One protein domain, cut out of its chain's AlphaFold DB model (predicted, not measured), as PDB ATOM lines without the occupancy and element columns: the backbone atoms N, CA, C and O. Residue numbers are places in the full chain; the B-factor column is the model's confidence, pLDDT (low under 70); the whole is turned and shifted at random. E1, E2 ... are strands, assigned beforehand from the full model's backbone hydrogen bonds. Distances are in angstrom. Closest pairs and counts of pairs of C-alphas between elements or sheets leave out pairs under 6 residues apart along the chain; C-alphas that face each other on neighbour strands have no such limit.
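AT A GLANCE: This is residues 14 to 55 of the 183 residues of an uncharacterized protein of Flavobacterium sp. (UniProt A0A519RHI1). This piece has little regular structure: a small two-strand hairpin, E1 and E2, sits toward one end, and a long tail with no named element, residues 37 to 55, runs away from it and folds back, with residues 45 to 51 standing free. The printed part has 42 residues, with no named helix and two antiparallel strands, E1 then E2; the class is all strand, with only 6 residues in named elements. It is extended, a rod of 45 by 19 by 14 A, with a radius of gyration of the C-alphas of 14.8 A.

IN THESE COORDINATES: The printed part begins at C-alpha 14, (42.990, 51.082, -25.972). E1 is residues 23 to 25, 6.9 A long, from C-alpha 23 at (49.192, 45.998, -22.896). E2 is residues 34 to 36, 6.6 A long, ending at C-alpha 36, (46.288, 44.016, -25.086).

HOW THE PARTS SIT: E1 and E2 form a hairpin with a short link of 8 residues. They are antiparallel neighbours, with 168 degrees between their directions. The C-alphas of Gly 23 and Tyr 36 face each other at 4.1 A. N 24 and O 35 are within hydrogen-bond range at 2.9 A, as are N 35 and O 24 at 3.0 A.

THE WHOLE: The C-alphas farthest apart, of Ser 29 and Thr 48, are 44.8 A apart. The printed part has no cut. Its mean pLDDT is 76.7; residues 30 and 32 are under 70.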
ATOM      1  N   LEU A  14      41.658  51.654 -25.795       77.94
ATOM      2  CA  LEU A  14      42.990  51.082 -25.972       77.94
ATOM      3  C   LEU A  14      43.906  52.172 -26.536       77.94
ATOM      4  O   LEU A  14      43.603  52.751 -27.576       77.94
ATOM      5  N   CYS A  15      44.997  52.490 -25.838       73.31
ATOM      6  CA  CYS A  15      45.882  53.597 -26.198       73.31
ATOM      7  C   CYS A  15      47.298  53.124 -26.526       73.31
ATOM      8  O   CYS A  15      47.810  52.184 -25.925       73.31
ATOM      9  N   SER A  16      47.984  53.852 -27.410       71.94
ATOM     10  CA  SER A  16      49.347  53.523 -27.853       71.94
ATOM     11  C   SER A  16      50.413  53.542 -26.745       71.94
ATOM     12  O   SER A  16      51.564  53.167 -26.969       71.94
ATOM     13  N   ASN A  17      50.032  53.958 -25.537       77.88
ATOM     14  CA  ASN A  17      50.848  53.921 -24.337       77.88
ATOM     15  C   ASN A  17      50.115  53.161 -23.218       77.88
ATOM     16  O   ASN A  17      49.661  53.791 -22.259       77.88
ATOM     17  N   PRO A  18      49.937  51.837 -23.363       77.88
ATOM     18  CA  PRO A  18      49.161  51.063 -22.411       77.88
ATOM     19  C   PRO A  18      49.852  51.003 -21.051       77.88
ATOM     20  O   PRO A  18      51.080  51.037 -20.952       77.88
ATOM     21  N   ASP A  19      49.053  50.822 -20.002       81.88
ATOM     22  CA  ASP A  19      49.577  50.301 -18.745       81.88
ATOM     23  C   ASP A  19      50.195  48.912 -19.006       81.88
ATOM     24  O   ASP A  19      49.603  48.058 -19.676       81.88
ATOM     25  N   HIS A  20      51.405  48.698 -18.485       80.62
ATOM     26  CA  HIS A  20      52.211  47.496 -18.712       80.62
ATOM     27  C   HIS A  20      51.524  46.204 -18.236       80.62
ATOM     28  O   HIS A  20      51.902  45.114 -18.665       80.62
ATOM     29  N   SER A  21      50.527  46.307 -17.355       81.19
ATOM     30  CA  SER A  21      49.730  45.177 -16.865       81.19
ATOM     31  C   SER A  21      48.644  44.710 -17.840       81.19
ATOM     32  O   SER A  21      48.182  43.574 -17.735       81.19
ATOM     33  N   ILE A  22      48.247  45.552 -18.800       82.31
ATOM     34  CA  ILE A  22      47.133  45.287 -19.729       82.31
ATOM     35  C   ILE A  22      47.523  45.422 -21.200       82.31
ATOM     36  O   ILE A  22      46.739  45.031 -22.063       82.31
ATOM     37  N   GLY A  23      48.712  45.937 -21.522       84.56
ATOM     38  CA  GLY A  23      49.192  45.998 -22.896       84.56
ATOM     39  C   GLY A  23      50.709  46.037 -23.020       84.56
ATOM     40  O   GLY A  23      51.418  46.528 -22.146       84.56
ATOM     41  N   ARG A  24      51.212  45.507 -24.137       86.31
ATOM     42  CA  ARG A  24      52.641  45.461 -24.458       86.31
ATOM     43  C   ARG A  24      52.877  45.892 -25.899       86.31
ATOM     44  O   ARG A  24      52.328  45.294 -26.823       86.31
ATOM     45  N   VAL A  25      53.743  46.887 -26.076       82.56
ATOM     46  CA  VAL A  25      54.258  47.297 -27.388       82.56
ATOM     47  C   VAL A  25      55.292  46.275 -27.857       82.56
ATOM     48  O   VAL A  25      56.203  45.926 -27.109       82.56
ATOM     49  N   ILE A  26      55.140  45.769 -29.078       82.69
ATOM     50  CA  ILE A  26      55.979  44.700 -29.638       82.69
ATOM     51  C   ILE A  26      57.065  45.266 -30.561       82.69
ATOM     52  O   ILE A  26      58.132  44.675 -30.676       82.69
ATOM     53  N   ASN A  27      56.847  46.434 -31.169       77.25
ATOM     54  CA  ASN A  27      57.782  47.052 -32.114       77.25
ATOM     55  C   ASN A  27      58.603  48.213 -31.520       77.25
ATOM     56  O   ASN A  27      58.851  49.227 -32.175       77.25
ATOM     57  N   GLY A  28      59.025  48.071 -30.262       73.94
ATOM     58  CA  GLY A  28      59.901  49.040 -29.602       73.94
ATOM     59  C   GLY A  28      59.259  50.422 -29.449       73.94
ATOM     60  O   GLY A  28      58.170  50.551 -28.893       73.94
ATOM     61  N   SER A  29      59.941  51.468 -29.917       75.69
ATOM     62  CA  SER A  29      59.480  52.859 -29.800       75.69
ATOM     63  C   SER A  29      58.416  53.256 -30.826       75.69
ATOM     64  O   SER A  29      57.743  54.264 -30.615       75.69
ATOM     65  N   LYS A  30      58.231  52.477 -31.905       65.31
ATOM     66  CA  LYS A  30      57.323  52.824 -33.012       65.31
ATOM     67  C   LYS A  30      55.831  52.700 -32.639       65.31
ATOM     68  O   LYS A  30      54.996  53.208 -33.376       65.31
ATOM     69  N   LYS A  31      55.483  52.077 -31.496       70.88
ATOM     70  CA  LYS A  31      54.138  52.024 -30.853       70.88
ATOM     71  C   LYS A  31      52.944  51.641 -31.752       70.88
ATOM     72  O   LYS A  31      51.800  51.735 -31.318       70.88
ATOM     73  N   SER A  32      53.183  51.173 -32.972       68.50
ATOM     74  CA  SER A  32      52.152  50.791 -33.945       68.50
ATOM     75  C   SER A  32      51.776  49.309 -33.887       68.50
ATOM     76  O   SER A  32      50.788  48.910 -34.494       68.50
ATOM     77  N   HIS A  33      52.507  48.493 -33.120       75.50
ATOM     78  CA  HIS A  33      52.177  47.088 -32.885       75.50
ATOM     79  C   HIS A  33      52.047  46.828 -31.383       75.50
ATOM     80  O   HIS A  33      53.046  46.782 -30.661       75.50
ATOM     81  N   ILE A  34      50.809  46.672 -30.903       77.44
ATOM     82  CA  ILE A  34      50.494  46.519 -29.476       77.44
ATOM     83  C   ILE A  34      49.536  45.353 -29.278       77.44
ATOM     84  O   ILE A  34      48.541  45.229 -29.987       77.44
ATOM     85  N   VAL A  35      49.820  44.523 -28.277       83.81
ATOM     86  CA  VAL A  35      48.916  43.464 -27.815       83.81
ATOM     87  C   VAL A  35      48.332  43.863 -26.470       83.81
ATOM     88  O   VAL A  35      49.081  44.246 -25.573       83.81
ATOM     89  N   TYR A  36      47.013  43.736 -26.326       84.75
ATOM     90  CA  TYR A  36      46.288  44.016 -25.086       84.75
ATOM     91  C   TYR A  36      45.713  42.737 -24.483       84.75
ATOM     92  O   TYR A  36      45.233  41.860 -25.199       84.75
ATOM     93  N   THR A  37      45.722  42.659 -23.155       85.38
ATOM     94  CA  THR A  37      45.044  41.619 -22.378       85.38
ATOM     95  C   THR A  37      43.863  42.250 -21.652       85.38
ATOM     96  O   THR A  37      44.045  43.067 -20.753       85.38
ATOM     97  N   ILE A  38      42.643  41.877 -22.042       81.19
ATOM     98  CA  ILE A  38      41.414  42.391 -21.427       81.19
ATOM     99  C   ILE A  38      40.894  41.349 -20.437       81.19
ATOM    100  O   ILE A  38      40.233  40.374 -20.805       81.19
ATOM    101  N   SER A  39      41.212  41.555 -19.163       76.50
ATOM    102  CA  SER A  39      40.784  40.668 -18.082       76.50
ATOM    103  C   SER A  39      39.265  40.674 -17.914       76.50
ATOM    104  O   SER A  39      38.622  41.722 -17.934       76.50
ATOM    105  N   GLY A  40      38.682  39.487 -17.730       74.94
ATOM    106  CA  GLY A  40      37.248  39.344 -17.470       74.94
ATOM    107  C   GLY A  40      36.350  39.788 -18.628       74.94
ATOM    108  O   GLY A  40      35.180  40.090 -18.390       74.94
ATOM    109  N   LEU A  41      36.878  39.843 -19.860       73.19
ATOM    110  CA  LEU A  41      36.081  40.091 -21.067       73.19
ATOM    111  C   LEU A  41      34.974  39.043 -21.216       73.19
ATOM    112  O   LEU A  41      33.858  39.365 -21.604       73.19
ATOM    113  N   LEU A  42      35.298  37.800 -20.862       73.62
ATOM    114  CA  LEU A  42      34.387  36.673 -20.867       73.62
ATOM    115  C   LEU A  42      34.296  36.086 -19.467       73.62
ATOM    116  O   LEU A  42      35.314  35.751 -18.861       73.62
ATOM    117  N   HIS A  43      33.073  35.925 -18.979       71.12
ATOM    118  CA  HIS A  43      32.798  35.126 -17.799       71.12
ATOM    119  C   HIS A  43      31.986  33.912 -18.234       71.12
ATOM    120  O   HIS A  43      30.887  34.055 -18.765       71.12
ATOM    121  N   LYS A  44      32.559  32.720 -18.064       71.31
ATOM    122  CA  LYS A  44      31.899  31.455 -18.381       71.31
ATOM    123  C   LYS A  44      31.575  30.738 -17.080       71.31
ATOM    124  O   LYS A  44      32.485  30.431 -16.315       71.31
ATOM    125  N   ASP A  45      30.308  30.392 -16.888       76.00
ATOM    126  CA  ASP A  45      29.947  29.330 -15.956       76.00
ATOM    127  C   ASP A  45      30.087  27.989 -16.686       76.00
ATOM    128  O   ASP A  45      29.367  27.694 -17.646       76.00
ATOM    129  N   TYR A  46      31.048  27.182 -16.243       71.88
ATOM    130  CA  TYR A  46      31.371  25.890 -16.845       71.88
ATOM    131  C   TYR A  46      30.223  24.881 -16.790       71.88
ATOM    132  O   TYR A  46      30.231  23.934 -17.573       71.88
ATOM    133  N   SER A  47      29.247  25.083 -15.902       76.19
ATOM    134  CA  SER A  47      28.120  24.170 -15.721       76.19
ATOM    135  C   SER A  47      26.897  24.509 -16.582       76.19
ATOM    136  O   SER A  47      26.119  23.614 -16.908       76.19
ATOM    137  N   THR A  48      26.738  25.770 -16.999       72.44
ATOM    138  CA  THR A  48      25.510  26.255 -17.664       72.44
ATOM    139  C   THR A  48      25.747  26.912 -19.025       72.44
ATOM    140  O   THR A  48      24.834  26.982 -19.850       72.44
ATOM    141  N   THR A  49      26.969  27.366 -19.310       73.38
ATOM    142  CA  THR A  49      27.277  28.085 -20.552       73.38
ATOM    143  C   THR A  49      27.645  27.107 -21.671       73.38
ATOM    144  O   THR A  49      28.741  26.539 -21.675       73.38
ATOM    145  N   THR A  50      26.754  26.935 -22.651       73.94
ATOM    146  CA  THR A  50      26.972  26.042 -23.810       73.94
ATOM    147  C   THR A  50      27.656  26.737 -24.985       73.94
ATOM    148  O   THR A  50      28.458  26.118 -25.678       73.94
ATOM    149  N   HIS A  51      27.371  28.023 -25.192       73.44
ATOM    150  CA  HIS A  51      27.897  28.822 -26.293       73.44
ATOM    151  C   HIS A  51      28.238  30.217 -25.795       73.44
ATOM    152  O   HIS A  51      27.554  30.767 -24.934       73.44
ATOM    153  N   LEU A  52      29.299  30.788 -26.353       74.31
ATOM    154  CA  LEU A  52      29.745  32.127 -26.027       74.31
ATOM    155  C   LEU A  52      30.252  32.788 -27.307       74.31
ATOM    156  O   LEU A  52      31.058  32.213 -28.033       74.31
ATOM    157  N   SER A  53      29.744  33.982 -27.592       74.06
ATOM    158  CA  SER A  53      30.058  34.742 -28.799       74.06
ATOM    159  C   SER A  53      30.485  36.152 -28.421       74.06
ATOM    160  O   SER A  53      29.768  36.832 -27.689       74.06
ATOM    161  N   ILE A  54      31.612  36.605 -28.961       77.12
ATOM    162  CA  ILE A  54      32.011  38.013 -28.921       77.12
ATOM    163  C   ILE A  54      31.631  38.632 -30.258       77.12
ATOM    164  O   ILE A  54      31.903  38.058 -31.311       77.12
ATOM    165  N   ARG A  55      31.042  39.824 -30.217       78.25
ATOM    166  CA  ARG A  55      30.837  40.654 -31.400       78.25
ATOM    167  C   ARG A  55      31.457  42.020 -31.159       78.25
ATOM    168  O   ARG A  55      31.119  42.686 -30.185       78.25
TER     169      ARG A  55